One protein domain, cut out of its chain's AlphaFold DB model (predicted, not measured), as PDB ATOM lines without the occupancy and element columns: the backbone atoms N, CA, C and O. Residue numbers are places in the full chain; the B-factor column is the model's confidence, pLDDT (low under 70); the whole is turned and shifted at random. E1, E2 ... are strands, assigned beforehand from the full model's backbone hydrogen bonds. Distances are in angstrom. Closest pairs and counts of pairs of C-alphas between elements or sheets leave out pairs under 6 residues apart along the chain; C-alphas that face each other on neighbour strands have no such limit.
ATOM      1  N   GLU A 546     121.884 114.435 142.093       82.88
ATOM      2  CA  GLU A 546     123.073 115.264 141.881       82.88
ATOM      3  C   GLU A 546     122.955 116.244 140.695       82.88
ATOM      4  O   GLU A 546     122.568 115.873 139.586       82.88
ATOM      5  N   MET A 547     123.337 117.501 140.941       85.44
ATOM      6  CA  MET A 547     123.471 118.577 139.953       85.44
ATOM      7  C   MET A 547     124.952 118.937 139.766       85.44
ATOM      8  O   MET A 547     125.722 118.980 140.727       85.44
ATOM      9  N   ASN A 548     125.363 119.257 138.536       84.62
ATOM     10  CA  ASN A 548     126.733 119.690 138.269       84.62
ATOM     11  C   ASN A 548     127.022 121.053 138.927       84.62
ATOM     12  O   ASN A 548     126.432 122.072 138.564       84.62
ATOM     13  N   ALA A 549     127.971 121.080 139.868       83.88
ATOM     14  CA  ALA A 549     128.355 122.291 140.592       83.88
ATOM     15  C   ALA A 549     128.884 123.407 139.670       83.88
ATOM     16  O   ALA A 549     128.698 124.583 139.969       83.88
ATOM     17  N   GLY A 550     129.491 123.053 138.529       82.75
ATOM     18  CA  GLY A 550     130.027 124.009 137.552       82.75
ATOM     19  C   GLY A 550     128.967 124.831 136.809       82.75
ATOM     20  O   GLY A 550     129.323 125.794 136.124       82.75
ATOM     21  N   ASN A 551     127.685 124.476 136.955       85.81
ATOM     22  CA  ASN A 551     126.553 125.188 136.360       85.81
ATOM     23  C   ASN A 551     125.986 126.285 137.279       85.81
ATOM     24  O   ASN A 551     125.091 127.018 136.854       85.81
ATOM     25  N   ILE A 552     126.505 126.422 138.506       89.38
ATOM     26  CA  ILE A 552     126.101 127.441 139.482       89.38
ATOM     27  C   ILE A 552     127.186 128.514 139.604       89.38
ATOM     28  O   ILE A 552     128.375 128.211 139.695       89.38
ATOM     29  N   VAL A 553     126.767 129.777 139.619       90.56
ATOM     30  CA  VAL A 553     127.624 130.951 139.805       90.56
ATOM     31  C   VAL A 553     127.199 131.669 141.079       90.56
ATOM     32  O   VAL A 553     126.007 131.889 141.297       90.56
ATOM     33  N   PHE A 554     128.180 132.037 141.903       93.12
ATOM     34  CA  PHE A 554     127.990 132.939 143.033       93.12
ATOM     35  C   PHE A 554     128.592 134.292 142.681       93.12
ATOM     36  O   PHE A 554     129.721 134.373 142.199       93.12
ATOM     37  N   GLU A 555     127.848 135.354 142.946       92.12
ATOM     38  CA  GLU A 555     128.302 136.730 142.793       92.12
ATOM     39  C   GLU A 555     127.923 137.518 144.049       92.12
ATOM     40  O   GLU A 555     126.905 137.229 144.683       92.12
ATOM     41  N   TYR A 556     128.723 138.514 144.426       90.38
ATOM     42  CA  TYR A 556     128.423 139.365 145.576       90.38
ATOM     43  C   TYR A 556     128.725 140.843 145.320       90.38
ATOM     44  O   TYR A 556     129.580 141.186 144.506       90.38
ATOM     45  N   GLY A 557     128.030 141.740 146.016       85.75
ATOM     46  CA  GLY A 557     128.215 143.185 145.863       85.75
ATOM     47  C   GLY A 557     127.209 144.008 146.663       85.75
ATOM     48  O   GLY A 557     126.578 143.493 147.581       85.75
ATOM     49  N   ASP A 558     127.057 145.283 146.313       79.50
ATOM     50  CA  ASP A 558     126.047 146.166 146.911       79.50
ATOM     51  C   ASP A 558     124.732 146.089 146.120       79.50
ATOM     52  O   ASP A 558     124.752 145.909 144.903       79.50
ATOM     53  N   SER A 559     123.576 146.290 146.772       65.44
ATOM     54  CA  SER A 559     122.257 146.232 146.100       65.44
ATOM     55  C   SER A 559     122.078 147.251 144.980       65.44
ATOM     56  O   SER A 559     121.178 147.101 144.160       65.44
ATOM     57  N   ASN A 560     122.883 148.315 144.977       60.97
ATOM     58  CA  ASN A 560     122.583 149.522 144.213       60.97
ATOM     59  C   ASN A 560     123.418 149.678 142.933       60.97
ATOM     60  O   ASN A 560     123.096 150.562 142.144       60.97
ATOM     61  N   LEU A 561     124.461 148.866 142.697       56.41
ATOM     62  CA  LEU A 561     125.324 149.000 141.513       56.41
ATOM     63  C   LEU A 561     125.938 147.649 141.075       56.41
ATOM     64  O   LEU A 561     126.759 147.094 141.804       56.41
ATOM     65  N   PRO A 562     125.626 147.141 139.867       60.62
ATOM     66  CA  PRO A 562     126.520 146.241 139.140       60.62
ATOM     67  C   PRO A 562     127.820 146.982 138.753       60.62
ATOM     68  O   PRO A 562     127.774 148.194 138.524       60.62
ATOM     69  N   PRO A 563     128.967 146.290 138.605       69.25
ATOM     70  CA  PRO A 563     129.100 144.836 138.506       69.25
ATOM     71  C   PRO A 563     129.237 144.135 139.867       69.25
ATOM     72  O   PRO A 563     129.931 144.610 140.763       69.25
ATOM     73  N   LEU A 564     128.602 142.967 139.995       81.31
ATOM     74  CA  LEU A 564     128.848 142.056 141.112       81.31
ATOM     75  C   LEU A 564     130.217 141.381 140.935       81.31
ATOM     76  O   LEU A 564     130.690 141.182 139.817       81.31
ATOM     77  N   THR A 565     130.852 141.023 142.045       87.25
ATOM     78  CA  THR A 565     132.129 140.304 142.059       87.25
ATOM     79  C   THR A 565     131.868 138.796 142.034       87.25
ATOM     80  O   THR A 565     131.200 138.299 142.944       87.25
ATOM     81  N   PRO A 566     132.382 138.043 141.043       88.12
ATOM     82  CA  PRO A 566     132.255 136.588 141.025       88.12
ATOM     83  C   PRO A 566     133.004 135.934 142.193       88.12
ATOM     84  O   PRO A 566     134.129 136.317 142.517       88.12
ATOM     85  N   ALA A 567     132.408 134.904 142.789       88.12
ATOM     86  CA  ALA A 567     133.027 134.048 143.793       88.12
ATOM     87  C   ALA A 567     132.974 132.590 143.323       88.12
ATOM     88  O   ALA A 567     131.910 131.980 143.229       88.12
ATOM     89  N   THR A 568     134.133 132.021 143.003       84.50
ATOM     90  CA  THR A 568     134.210 130.646 142.498       84.50
ATOM     91  C   THR A 568     134.246 129.657 143.665       84.50
ATOM     92  O   THR A 568     135.082 129.828 144.557       84.50
ATOM     93  N   PRO A 569     133.392 128.615 143.669       84.12
ATOM     94  CA  PRO A 569     133.518 127.519 144.620       84.12
ATOM     95  C   PRO A 569     134.863 126.794 144.477       84.12
ATOM     96  O   PRO A 569     135.310 126.528 143.360       84.12
ATOM     97  N   ASP A 570     135.495 126.440 145.595       79.50
ATOM     98  CA  ASP A 570     136.671 125.567 145.603       79.50
ATOM     99  C   ASP A 570     136.302 124.089 145.344       79.50
ATOM    100  O   ASP A 570     135.135 123.728 145.161       79.50
ATOM    101  N   SER A 571     137.299 123.199 145.337       74.25
ATOM    102  CA  SER A 571     137.093 121.753 145.147       74.25
ATOM    103  C   SER A 571     136.236 121.096 146.238       74.25
ATOM    104  O   SER A 571     135.689 120.018 146.024       74.25
ATOM    105  N   SER A 572     136.102 121.746 147.394       74.00
ATOM    106  CA  SER A 572     135.255 121.342 148.519       74.00
ATOM    107  C   SER A 572     133.916 122.099 148.542       74.00
ATOM    108  O   SER A 572     133.190 122.036 149.535       74.00
ATOM    109  N   LEU A 573     133.575 122.793 147.446       82.06
ATOM    110  CA  LEU A 573     132.352 123.575 147.254       82.06
ATOM    111  C   LEU A 573     132.203 124.752 148.230       82.06
ATOM    112  O   LEU A 573     131.084 125.222 148.462       82.06
ATOM    113  N   ASN A 574     133.312 125.243 148.796       77.81
ATOM    114  CA  ASN A 574     133.299 126.459 149.596       77.81
ATOM    115  C   ASN A 574     133.414 127.702 148.713       77.81
ATOM    116  O   ASN A 574     134.254 127.776 147.821       77.81
ATOM    117  N   VAL A 575     132.615 128.712 149.029       84.94
ATOM    118  CA  VAL A 575     132.555 130.010 148.364       84.94
ATOM    119  C   VAL A 575     132.873 131.070 149.406       84.94
ATOM    120  O   VAL A 575     132.146 131.215 150.383       84.94
ATOM    121  N   SER A 576     133.967 131.805 149.230       84.69
ATOM    122  CA  SER A 576     134.362 132.839 150.194       84.69
ATOM    123  C   SER A 576     133.748 134.180 149.805       84.69
ATOM    124  O   SER A 576     134.035 134.691 148.724       84.69
ATOM    125  N   ILE A 577     132.930 134.762 150.688       85.00
ATOM    126  CA  ILE A 577     132.244 136.040 150.460       85.00
ATOM    127  C   ILE A 577     132.560 137.008 151.613       85.00
ATOM    128  O   ILE A 577     132.271 136.673 152.762       85.00
ATOM    129  N   PRO A 578     133.126 138.199 151.341       81.19
ATOM    130  CA  PRO A 578     133.401 139.188 152.375       81.19
ATOM    131  C   PRO A 578     132.107 139.849 152.861       81.19
ATOM    132  O   PRO A 578     131.274 140.307 152.067       81.19
ATOM    133  N   LYS A 579     131.955 139.973 154.176       74.25
ATOM    134  CA  LYS A 579     130.914 140.784 154.799       74.25
ATOM    135  C   LYS A 579     131.447 142.198 155.016       74.25
ATOM    136  O   LYS A 579     132.439 142.406 155.708       74.25
ATOM    137  N   LYS A 580     130.750 143.200 154.479       69.94
ATOM    138  CA  LYS A 580     131.023 144.592 154.844       69.94
ATOM    139  C   LYS A 580     130.597 144.835 156.296       69.94
ATOM    140  O   LYS A 580     129.464 144.543 156.678       69.94
ATOM    141  N   THR A 581     131.505 145.369 157.106       58.88
ATOM    142  CA  THR A 581     131.259 145.772 158.497       58.88
ATOM    143  C   THR A 581     131.463 147.288 158.614       58.88
ATOM    144  O   THR A 581     132.358 147.847 157.984       58.88
ATOM    145  N   GLY A 582     130.591 147.999 159.339       52.62
ATOM    146  CA  GLY A 582     130.668 149.463 159.453       52.62
ATOM    147  C   GLY A 582     129.389 150.125 159.973       52.62
ATOM    148  O   GLY A 582     128.363 149.468 160.153       52.62
ATOM    149  N   THR A 583     129.459 151.437 160.226       43.16
ATOM    150  CA  THR A 583     128.320 152.278 160.637       43.16
ATOM    151  C   THR A 583     128.142 153.429 159.632       43.16
ATOM    152  O   THR A 583     129.071 154.221 159.481       43.16
ATOM    153  N   PRO A 584     126.984 153.559 158.950       52.03
ATOM    154  CA  PRO A 584     125.820 152.672 159.014       52.03
ATOM    155  C   PRO A 584     126.117 151.281 158.429       52.03
ATOM    156  O   PRO A 584     127.031 151.130 157.620       52.03
ATOM    157  N   LEU A 585     125.351 150.271 158.861       56.62
ATOM    158  CA  LEU A 585     125.458 148.891 158.371       56.62
ATOM    159  C   LEU A 585     125.416 148.867 156.836       56.62
ATOM    160  O   LEU A 585     124.453 149.338 156.233       56.62
ATOM    161  N   GLN A 586     126.463 148.321 156.220       64.06
ATOM    162  CA  GLN A 586     126.540 148.113 154.776       64.06
ATOM    163  C   GLN A 586     126.190 146.659 154.446       64.06
ATOM    164  O   GLN A 586     126.653 145.736 155.115       64.06
ATOM    165  N   ASN A 587     125.377 146.449 153.409       71.19
ATOM    166  CA  ASN A 587     124.882 145.125 153.033       71.19
ATOM    167  C   ASN A 587     125.740 144.523 151.920       71.19
ATOM    168  O   ASN A 587     125.728 145.046 150.809       71.19
ATOM    169  N   THR A 588     126.394 143.384 152.172       81.88
ATOM    170  CA  THR A 588     126.821 142.510 151.069       81.88
ATOM    171  C   THR A 588     125.611 141.696 150.615       81.88
ATOM    172  O   THR A 588     125.046 140.931 151.400       81.88
ATOM    173  N   TRP A 589     125.213 141.852 149.361       86.88
ATOM    174  CA  TRP A 589     124.205 141.039 148.692       86.88
ATOM    175  C   TRP A 589     124.871 139.891 147.958       86.88
ATOM    176  O   TRP A 589     125.913 140.083 147.335       86.88
ATOM    177  N   VAL A 590     124.267 138.708 148.034       89.44
ATOM    178  CA  VAL A 590     124.734 137.506 147.348       89.44
ATOM    179  C   VAL A 590     123.681 137.089 146.339       89.44
ATOM    180  O   VAL A 590     122.511 136.917 146.684       89.44
ATOM    181  N   LYS A 591     124.119 136.906 145.096       91.19
ATOM    182  CA  LYS A 591     123.325 136.365 144.001       91.19
ATOM    183  C   LYS A 591     123.852 134.982 143.643       91.19
ATOM    184  O   LYS A 591     125.047 134.797 143.426       91.19
ATOM    185  N   ILE A 592     122.941 134.022 143.577       92.38
ATOM    186  CA  ILE A 592     123.196 132.659 143.116       92.38
ATOM    187  C   ILE A 592     122.425 132.492 141.819       92.38
ATOM    188  O   ILE A 592     121.222 132.739 141.801       92.38
ATOM    189  N   SER A 593     123.088 132.101 140.737       90.06
ATOM    190  CA  SER A 593     122.437 131.970 139.433       90.06
ATOM    191  C   SER A 593     122.993 130.825 138.604       90.06
ATOM    192  O   SER A 593     124.100 130.337 138.830       90.06
ATOM    193  N   PHE A 594     122.226 130.411 137.602       87.31
ATOM    194  CA  PHE A 594     122.718 129.509 136.568       87.31
ATOM    195  C   PHE A 594     123.787 130.183 135.697       87.31
ATOM    196  O   PHE A 594     123.688 131.365 135.364       87.31
ATOM    197  N   LYS A 595     124.807 129.424 135.293       84.06
ATOM    198  CA  LYS A 595     125.892 129.905 134.430       84.06
ATOM    199  C   LYS A 595     125.405 130.182 133.001       84.06
ATOM    200  O   LYS A 595     124.985 129.273 132.293       84.06
ATOM    201  N   THR A 596     125.546 131.414 132.513       68.50
ATOM    202  CA  THR A 596     125.257 131.795 131.112       68.50
ATOM    203  C   THR A 596     126.547 132.034 130.314       68.50
ATOM    204  O   THR A 596     127.452 132.654 130.871       68.50
ATOM    205  N   PRO A 597     126.676 131.632 129.027       58.84
ATOM    206  CA  PRO A 597     125.763 130.865 128.167       58.84
ATOM    207  C   PRO A 597     126.150 129.367 128.071       58.84
ATOM    208  O   PRO A 597     126.119 128.782 126.993       58.84
ATOM    209  N   ALA A 598     126.574 128.750 129.177       58.41
ATOM    210  CA  ALA A 598     127.347 127.502 129.151       58.41
ATOM    211  C   ALA A 598     126.691 126.313 129.875       58.41
ATOM    212  O   ALA A 598     127.415 125.442 130.350       58.41
ATOM    213  N   ILE A 599     125.358 126.253 129.967       62.56
ATOM    214  CA  ILE A 599     124.686 125.006 130.360       62.56
ATOM    215  C   ILE A 599     124.390 124.220 129.077       62.56
ATOM    216  O   ILE A 599     123.668 124.732 128.216       62.56
ATOM    217  N   PRO A 600     124.952 123.010 128.897       59.53
ATOM    218  CA  PRO A 600     124.635 122.161 127.755       59.53
ATOM    219  C   PRO A 600     123.122 121.985 127.610       59.53
ATOM    220  O   PRO A 600     122.413 121.835 128.603       59.53
ATOM    221  N   ALA A 601     122.609 121.905 126.381       59.38
ATOM    222  CA  ALA A 601     121.185 121.652 126.147       59.38
ATOM    223  C   ALA A 601     120.700 120.308 126.738       59.38
ATOM    224  O   ALA A 601     119.504 120.057 126.768       59.38
ATOM    225  N   THR A 602     121.585 119.434 127.207       57.66
ATOM    226  CA  THR A 602     121.253 118.201 127.935       57.66
ATOM    227  C   THR A 602     121.090 118.401 129.449       57.66
ATOM    228  O   THR A 602     120.541 117.529 130.110       57.66
ATOM    229  N   GLU A 603     121.527 119.539 129.997       62.22
ATOM    230  CA  GLU A 603     121.557 119.859 131.435       62.22
ATOM    231  C   GLU A 603     120.773 121.136 131.780       62.22
ATOM    232  O   GLU A 603     120.943 121.687 132.861       62.22
ATOM    233  N   GLU A 604     119.940 121.642 130.865       73.38
ATOM    234  CA  GLU A 604     119.190 122.885 131.083       73.38
ATOM    235  C   GLU A 604     118.353 122.801 132.362       73.38
ATOM    236  O   GLU A 604     117.534 121.891 132.541       73.38
ATOM    237  N   TYR A 605     118.591 123.766 133.244       81.56
ATOM    238  CA  TYR A 605     117.932 123.883 134.530       81.56
ATOM    239  C   TYR A 605     116.961 125.056 134.512       81.56
ATOM    240  O   TYR A 605     117.243 126.121 133.959       81.56
ATOM    241  N   SER A 606     115.815 124.857 135.148       80.19
ATOM    242  CA  SER A 606     114.782 125.873 135.330       80.19
ATOM    243  C   SER A 606     114.281 125.858 136.771       80.19
ATOM    244  O   SER A 606     114.571 124.925 137.520       80.19
ATOM    245  N   ASN A 607     113.543 126.894 137.173       83.06
ATOM    246  CA  ASN A 607     112.910 126.970 138.490       83.06
ATOM    247  C   ASN A 607     113.914 126.814 139.646       83.06
ATOM    248  O   ASN A 607     113.754 125.942 140.504       83.06
ATOM    249  N   MET A 608     114.960 127.649 139.661       89.38
ATOM    250  CA  MET A 608     115.944 127.660 140.743       89.38
ATOM    251  C   MET A 608     115.250 127.901 142.086       89.38
ATOM    252  O   MET A 608     114.509 128.870 142.241       89.38
ATOM    253  N   ARG A 609     115.526 127.050 143.072       89.81
ATOM    254  CA  ARG A 609     115.116 127.235 144.468       89.81
ATOM    255  C   ARG A 609     116.346 127.111 145.342       89.81
ATOM    256  O   ARG A 609     117.086 126.140 145.214       89.81
ATOM    257  N   CYS A 610     116.557 128.065 146.234       89.06
ATOM    258  CA  CYS A 610     117.702 128.039 147.131       89.06
ATOM    259  C   CYS A 610     117.212 127.949 148.565       89.06
ATOM    260  O   CYS A 610     116.406 128.766 148.997       89.06
ATOM    261  N   THR A 611     117.720 126.979 149.310       85.50
ATOM    262  CA  THR A 611     117.462 126.849 150.740       85.50
ATOM    263  C   THR A 611     118.749 127.162 151.483       85.50
ATOM    264  O   THR A 611     119.755 126.472 151.300       85.50
ATOM    265  N   LEU A 612     118.725 128.197 152.317       80.94
ATOM    266  CA  LEU A 612     119.807 128.521 153.235       80.94
ATOM    267  C   LEU A 612     119.575 127.808 154.567       80.94
ATOM    268  O   LEU A 612     118.478 127.820 155.123       80.94
ATOM    269  N   TYR A 613     120.641 127.225 155.091       73.50
ATOM    270  CA  TYR A 613     120.720 126.662 156.427       73.50
ATOM    271  C   TYR A 613     121.647 127.567 157.228       73.50
ATOM    272  O   TYR A 613     122.866 127.565 157.034       73.50
ATOM    273  N   LEU A 614     121.037 128.403 158.065       67.75
ATOM    274  CA  LEU A 614     121.693 129.505 158.762       67.75
ATOM    275  C   LEU A 614     121.768 129.204 160.254       67.75
ATOM    276  O   LEU A 614     120.744 128.899 160.865       67.75
ATOM    277  N   GLY A 615     122.948 129.343 160.859       54.53
ATOM    278  CA  GLY A 615     123.084 129.303 162.309       54.53
ATOM    279  C   GLY A 615     122.630 130.629 162.917       54.53
ATOM    280  O   GLY A 615     123.291 131.650 162.735       54.53
ATOM    281  N   ASN A 616     121.523 130.627 163.663       47.28
ATOM    282  CA  ASN A 616     121.131 131.757 164.512       47.28
ATOM    283  C   ASN A 616     121.002 131.287 165.967       47.28
ATOM    284  O   ASN A 616     119.927 131.318 166.567       47.28
ATOM    285  N   GLY A 617     122.096 130.733 166.497       53.41
ATOM    286  CA  GLY A 617     122.094 130.148 167.832       53.41
ATOM    287  C   GLY A 617     121.675 128.685 167.888       53.41
ATOM    288  O   GLY A 617     122.240 127.841 167.200       53.41
ATOM    289  N   LEU A 618     120.687 128.399 168.746       37.19
ATOM    290  CA  LEU A 618     120.163 127.057 169.046       37.19
ATOM    291  C   LEU A 618     119.384 126.415 167.887       37.19
ATOM    292  O   LEU A 618     119.113 125.219 167.934       37.19
ATOM    293  N   TYR A 619     119.032 127.185 166.856       49.56
ATOM    294  CA  TYR A 619     118.277 126.697 165.711       49.56
ATOM    295  C   TYR A 619     119.034 127.000 164.426       49.56
ATOM    296  O   TYR A 619     119.461 128.134 164.186       49.56
ATOM    297  N   ILE A 620     119.164 125.981 163.580       55.88
ATOM    298  CA  ILE A 620     119.414 126.230 162.170       55.88
ATOM    299  C   ILE A 620     118.092 126.612 161.551       55.88
ATOM    300  O   ILE A 620     117.183 125.791 161.421       55.88
ATOM    301  N   ASN A 621     117.988 127.887 161.201       59.12
ATOM    302  CA  ASN A 621     116.854 128.372 160.450       59.12
ATOM    303  C   ASN A 621     117.018 127.875 159.019       59.12
ATOM    304  O   ASN A 621     117.979 128.224 158.328       59.12
ATOM    305  N   LYS A 622     116.073 127.035 158.597       72.06
ATOM    306  CA  LYS A 622     115.851 126.751 157.188       72.06
ATOM    307  C   LYS A 622     115.153 127.972 156.593       72.06
ATOM    308  O   LYS A 622     113.997 128.234 156.916       72.06
ATOM    309  N   LEU A 623     115.858 128.714 155.750       76.50
ATOM    310  CA  LEU A 623     115.302 129.826 154.992       76.50
ATOM    311  C   LEU A 623     115.201 129.417 153.525       76.50
ATOM    312  O   LEU A 623     116.208 129.301 152.831       76.50
ATOM    313  N   ASP A 624     113.979 129.199 153.060       81.19
ATOM    314  CA  ASP A 624     113.709 129.002 151.641       81.19
ATOM    315  C   ASP A 624     113.665 130.381 150.958       81.19
ATOM    316  O   ASP A 624     112.816 131.216 151.270       81.19
ATOM    317  N   LEU A 625     114.618 130.640 150.060       84.06
ATOM    318  CA  LEU A 625     114.678 131.869 149.276       84.06
ATOM    319  C   LEU A 625     113.662 131.809 148.138       84.06
ATOM    320  O   LEU A 625     113.532 130.797 147.441       84.06
ATOM    321  N   ILE A 626     112.977 132.929 147.924       77.62
ATOM    322  CA  ILE A 626     112.110 133.119 146.768       77.62
ATOM    323  C   ILE A 626     113.014 133.301 145.542       77.62
ATOM    324  O   ILE A 626     113.948 134.103 145.571       77.62
ATOM    325  N   SER A 627     112.761 132.522 144.490       82.62
ATOM    326  CA  SER A 627     113.429 132.699 143.197       82.62
ATOM    327  C   SER A 627     113.073 134.063 142.615       82.62
ATOM    328  O   SER A 627     111.929 134.505 142.738       82.62
ATOM    329  N   GLU A 628     114.021 134.707 141.945       83.62
ATOM    330  CA  GLU A 628     113.747 135.902 141.152       83.62
ATOM    331  C   GLU A 628     112.693 135.610 140.072       83.62
ATOM    332  O   GLU A 628     112.457 134.461 139.694       83.62
ATOM    333  N   ALA A 629     112.045 136.655 139.548       78.88
ATOM    334  CA  ALA A 629     110.923 136.511 138.612       78.88
ATOM    335  C   ALA A 629     111.267 135.721 137.328       78.88
ATOM    336  O   ALA A 629     110.370 135.209 136.659       78.88
ATOM    337  N   ASP A 630     112.552 135.614 136.984       76.88
ATOM    338  CA  ASP A 630     113.049 134.828 135.853       76.88
ATOM    339  C   ASP A 630     113.215 133.327 136.154       76.88
ATOM    340  O   ASP A 630     113.483 132.545 135.239       76.88
ATOM    341  N   GLY A 631     113.070 132.920 137.419       80.19
ATOM    342  CA  GLY A 631     113.252 131.552 137.894       80.19
ATOM    343  C   GLY A 631     114.692 131.038 137.793       80.19
ATOM    344  O   GLY A 631     114.908 129.825 137.855       80.19
ATOM    345  N   LYS A 632     115.681 131.915 137.572       84.62
ATOM    346  CA  LYS A 632     117.077 131.543 137.265       84.62
ATOM    347  C   LYS A 632     118.074 131.956 138.334       84.62
ATOM    348  O   LYS A 632     119.253 131.599 138.226       84.62
ATOM    349  N   SER A 633     117.633 132.710 139.334       88.81
ATOM    350  CA  SER A 633     118.502 133.156 140.411       88.81
ATOM    351  C   SER A 633     117.783 133.290 141.746       88.81
ATOM    352  O   SER A 633     116.570 133.456 141.801       88.81
ATOM    353  N   CYS A 634     118.557 133.209 142.822       90.25
ATOM    354  CA  CYS A 634     118.135 133.563 144.169       90.25
ATOM    355  C   CYS A 634     119.041 134.679 144.679       90.25
ATOM    356  O   CYS A 634     120.263 134.621 144.495       90.25
ATOM    357  N   VAL A 635     118.460 135.655 145.368       88.00
ATOM    358  CA  VAL A 635     119.199 136.768 145.963       88.00
ATOM    359  C   VAL A 635     118.903 136.827 147.456       88.00
ATOM    360  O   VAL A 635     117.762 136.666 147.884       88.00
ATOM    361  N   PHE A 636     119.934 137.054 148.267       85.25
ATOM    362  CA  PHE A 636     119.762 137.318 149.693       85.25
ATOM    363  C   PHE A 636     120.770 138.349 150.204       85.25
ATOM    364  O   PHE A 636     121.862 138.515 149.656       85.25
ATOM    365  N   SER A 637     120.393 139.049 151.272       81.31
ATOM    366  CA  SER A 637     121.263 139.995 151.970       81.31
ATOM    367  C   SER A 637     121.990 139.299 153.115       81.31
ATOM    368  O   SER A 637     121.391 138.540 153.872       81.31
ATOM    369  N   THR A 638     123.275 139.598 153.290       74.31
ATOM    370  CA  THR A 638     124.058 139.114 154.438       74.31
ATOM    371  C   THR A 638     123.860 139.958 155.699       74.31
ATOM    372  O   THR A 638     124.468 139.651 156.724       74.31
ATOM    373  N   GLN A 639     123.054 141.029 155.646       67.62
ATOM    374  CA  GLN A 639     122.912 142.041 156.703       67.62
ATOM    375  C   GLN A 639     122.692 141.431 158.093       67.62
ATOM    376  O   GLN A 639     123.447 141.736 159.015       67.62
ATOM    377  N   GLU A 640     121.725 140.524 158.212       56.91
ATOM    378  CA  GLU A 640     121.300 139.920 159.481       56.91
ATOM    379  C   GLU A 640     122.233 138.805 159.983       56.91
ATOM    380  O   GLU A 640     122.078 138.320 161.102       56.91
ATOM    381  N   TYR A 641     123.215 138.387 159.178       64.44
ATOM    382  CA  TYR A 641     124.046 137.219 159.471       64.44
ATOM    383  C   TYR A 641     125.453 137.626 159.886       64.44
ATOM    384  O   TYR A 641     126.154 138.315 159.149       64.44
ATOM    385  N   ILE A 642     125.907 137.170 161.052       60.09
ATOM    386  CA  ILE A 642     127.318 137.304 161.440       60.09
ATOM    387  C   ILE A 642     128.223 136.515 160.476       60.09
ATOM    388  O   ILE A 642     127.735 135.556 159.869       60.09
ATOM    389  N   PRO A 643     129.516 136.874 160.342       66.38
ATOM    390  CA  PRO A 643     130.497 136.034 159.660       66.38
ATOM    391  C   PRO A 643     130.422 134.588 160.161       66.38
ATOM    392  O   PRO A 643     130.573 134.321 161.354       66.38
ATOM    393  N   GLN A 644     130.099 133.669 159.257       64.12
ATOM    394  CA  GLN A 644     129.853 132.263 159.549       64.12
ATOM    395  C   GLN A 644     129.915 131.432 158.267       64.12
ATOM    396  O   GLN A 644     129.829 131.953 157.153       64.12
ATOM    397  N   LYS A 645     129.992 130.112 158.422       68.12
ATOM    398  CA  LYS A 645     129.786 129.181 157.314       68.12
ATOM    399  C   LYS A 645     128.286 128.925 157.142       68.12
ATOM    400  O   LYS A 645     127.656 128.369 158.034       68.12
ATOM    401  N   ILE A 646     127.725 129.340 156.011       76.88
ATOM    402  CA  ILE A 646     126.322 129.134 155.635       76.88
ATOM    403  C   ILE A 646     126.254 127.955 154.674       76.88
ATOM    404  O   ILE A 646     127.012 127.900 153.707       76.88
ATOM    405  N   THR A 647     125.321 127.034 154.885       79.62
ATOM    406  CA  THR A 647     125.073 125.976 153.904       79.62
ATOM    407  C   THR A 647     123.909 126.328 153.008       79.62
ATOM    408  O   THR A 647     122.871 126.790 153.470       79.62
ATOM    409  N   VAL A 648     124.093 126.091 151.715       86.94
ATOM    410  CA  VAL A 648     123.106 126.405 150.689       86.94
ATOM    411  C   VAL A 648     122.802 125.154 149.889       86.94
ATOM    412  O   VAL A 648     123.707 124.584 149.285       86.94
ATOM    413  N   GLN A 649     121.537 124.738 149.856       88.94
ATOM    414  CA  GLN A 649     121.056 123.781 148.862       88.94
ATOM    415  C   GLN A 649     120.456 124.547 147.691       88.94
ATOM    416  O   GLN A 649     119.436 125.216 147.841       88.94
ATOM    417  N   VAL A 650     121.090 124.435 146.526       90.44
ATOM    418  CA  VAL A 650     120.547 124.941 145.265       90.44
ATOM    419  C   VAL A 650     119.829 123.793 144.579       90.44
ATOM    420  O   VAL A 650     120.417 122.734 144.359       90.44
ATOM    421  N   LYS A 651     118.561 124.005 144.252       90.69
ATOM    422  CA  LYS A 651     117.703 123.057 143.551       90.69
ATOM    423  C   LYS A 651     117.247 123.653 142.235       90.69
ATOM    424  O   LYS A 651     117.092 124.866 142.120       90.69
ATOM    425  N   ALA A 652     116.985 122.787 141.274       88.62
ATOM    426  CA  ALA A 652     116.361 123.153 140.018       88.62
ATOM    427  C   ALA A 652     115.570 121.976 139.457       88.62
ATOM    428  O   ALA A 652     115.759 120.829 139.863       88.62
ATOM    429  N   GLU A 653     114.721 122.260 138.483       86.50
ATOM    430  CA  GLU A 653     114.112 121.252 137.629       86.50
ATOM    431  C   GLU A 653     114.973 121.070 136.380       86.50
ATOM    432  O   GLU A 653     115.295 122.037 135.683       86.50
ATOM    433  N   ASN A 654     115.369 119.827 136.115       84.06
ATOM    434  CA  ASN A 654     116.027 119.461 134.864       84.06
ATOM    435  C   ASN A 654     114.991 119.265 133.734       84.06
ATOM    436  O   ASN A 654     113.779 119.330 133.946       84.06
ATOM    437  N   LYS A 655     115.461 118.940 132.525       80.12
ATOM    438  CA  LYS A 655     114.592 118.677 131.360       80.12
ATOM    439  C   LYS A 655     113.594 117.530 131.523       80.12
ATOM    440  O   LYS A 655     112.617 117.486 130.784       80.12
ATOM    441  N   THR A 656     113.831 116.595 132.443       81.94
ATOM    442  CA  THR A 656     112.910 115.483 132.728       81.94
ATOM    443  C   THR A 656     111.911 115.824 133.837       81.94
ATOM    444  O   THR A 656     111.222 114.932 134.325       81.94
ATOM    445  N   HIS A 657     111.823 117.102 134.228       79.81
ATOM    446  CA  HIS A 657     111.001 117.602 135.333       79.81
ATOM    447  C   HIS A 657     111.335 116.955 136.687       79.81
ATOM    448  O   HIS A 657     110.508 116.918 137.596       79.81
ATOM    449  N   GLN A 658     112.559 116.444 136.841       84.56
ATOM    450  CA  GLN A 658     113.062 115.958 138.118       84.56
ATOM    451  C   GLN A 658     113.737 117.097 138.875       84.56
ATOM    452  O   GLN A 658     114.525 117.862 138.313       84.56
ATOM    453  N   THR A 659     113.464 117.176 140.177       85.56
ATOM    454  CA  THR A 659     114.215 118.048 141.076       85.56
ATOM    455  C   THR A 659     115.617 117.480 141.273       85.56
ATOM    456  O   THR A 659     115.795 116.383 141.802       85.56
ATOM    457  N   VAL A 660     116.610 118.248 140.848       86.94
ATOM    458  CA  VAL A 660     118.035 117.997 141.067       86.94
ATOM    459  C   VAL A 660     118.600 119.098 141.952       86.94
ATOM    460  O   VAL A 660     118.030 120.188 142.035       86.94
ATOM    461  N   GLY A 661     119.727 118.856 142.609       87.88
ATOM    462  CA  GLY A 661     120.365 119.899 143.396       87.88
ATOM    463  C   GLY A 661     121.773 119.587 143.860       87.88
ATOM    464  O   GLY A 661     122.291 118.485 143.689       87.88
ATOM    465  N   LYS A 662     122.402 120.614 144.427       89.06
ATOM    466  CA  LYS A 662     123.760 120.560 144.957       89.06
ATOM    467  C   LYS A 662     123.870 121.400 146.220       89.06
ATOM    468  O   LYS A 662     123.208 122.431 146.358       89.06
ATOM    469  N   THR A 663     124.724 120.951 147.130       86.38
ATOM    470  CA  THR A 663     125.030 121.656 148.374       86.38
ATOM    471  C   THR A 663     126.335 122.430 148.230       86.38
ATOM    472  O   THR A 663     127.343 121.865 147.812       86.38
ATOM    473  N   PHE A 664     126.320 123.699 148.623       85.94
ATOM    474  CA  PHE A 664     127.479 124.588 148.675       85.94
ATOM    475  C   PHE A 664     127.662 125.150 150.083       85.94
ATOM    476  O   PHE A 664     126.731 125.155 150.897       85.94
ATOM    477  N   PHE A 665     128.857 125.670 150.355       82.62
ATOM    478  CA  PHE A 665     129.184 126.299 151.626       82.62
ATOM    479  C   PHE A 665     129.672 127.728 151.420       82.62
ATOM    480  O   PHE A 665     130.759 127.942 150.899       82.62
ATOM    481  N   ILE A 666     128.909 128.721 151.855       83.50
ATOM    482  CA  ILE A 666     129.353 130.113 151.825       83.50
ATOM    483  C   ILE A 666     130.123 130.397 153.113       83.50
ATOM    484  O   ILE A 666     129.544 130.416 154.194       83.50
ATOM    485  N   ASN A 667     131.423 130.640 153.003       78.31
ATOM    486  CA  ASN A 667     132.232 131.189 154.082       78.31
ATOM    487  C   ASN A 667     132.055 132.711 154.071       78.31
ATOM    488  O   ASN A 667     132.706 133.406 153.288       78.31
ATOM    489  N   LEU A 668     131.149 133.211 154.909       76.31
ATOM    490  CA  LEU A 668     130.955 134.640 155.128       76.31
ATOM    491  C   LEU A 668     132.011 135.117 156.134       76.31
ATOM    492  O   LEU A 668     132.007 134.635 157.268       76.31
ATOM    493  N   TYR A 669     132.916 136.010 155.727       72.69
ATOM    494  CA  TYR A 669     134.063 136.444 156.542       72.69
ATOM    495  C   TYR A 669     134.112 137.945 156.789       72.69
ATOM    496  O   TYR A 669     133.665 138.704 155.900       72.69
TER     497      TYR A 669
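AT A GLANCE: This is residues 546 to 669 of the 669 residues of an uncharacterized protein of Treponema vincentii ATCC 35580 (UniProt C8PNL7). This is a sandwich, two sheets face to face: a strongly twisted five-stranded sheet covered by a four-stranded one, their strands crossed at 39 degrees. The larger sheet runs E3, E9, E8, E5, E6 and is mixed; the smaller runs E2, E1, E4, E7, all antiparallel. The printed part has 124 residues with nine named strands, E1 to E9 in order, and no named helix; the class is all strand, though 59 residues, under half, are in named elements. It is compact, with a radius of gyration of the C-alphas of 14.4 A and spans of 47 by 35 by 30 A.

IN THESE COORDINATES: Find C-alpha 552 at (126.101, 127.441, 139.482), where E1 begins, running to 557. Next come E2, residues 565 to 567, E3, 574 to 577, and E4, 589 to 594. E5, 606 to 615, covers 28.4 A. E6, 620 to 625, and E7, 633 to 637, follow. E8, 645 to 653, covers 26.4 A; E9, 659 to 668, covers 27.4 A and ends at (130.955, 134.640, 155.128).

HOW THE PARTS SIT: In the larger sheet, look at hairpin E8 and E9: N 648 and O 664 are 2.9 A apart. E5 is antiparallel to E8, with N 611 and O 649 at 2.9 A, and forms a hairpin with E6, with N 612 and O 623 at 2.8 A. Edge strand E3 is parallel to E9, with N 575 and O 665 at 2.7 A. In the smaller sheet, these N and O atoms are within hydrogen-bond range: N 555 and O 591, 2.9 A, between antiparallel neighbours E1 and E4; N 567 and O 554, 2.8 A, in the hairpin E1 and E2; and N 590 and O 636, 2.9 A, between antiparallel neighbours E4 and E7. Between the sheets, the closest C-alphas of E5 and E7, Met 608 and Ser 633, are 6.1 A apart.

THE WHOLE: The C-alphas farthest apart, Thr 583 and Thr 656, are 48.7 A apart. The printed part has no cut; links E3 to E4 and E4 to E5 are long. Mean pLDDT of the printed part is 76.7, with residues 580 to 586 and 614 to 621 among those under 70.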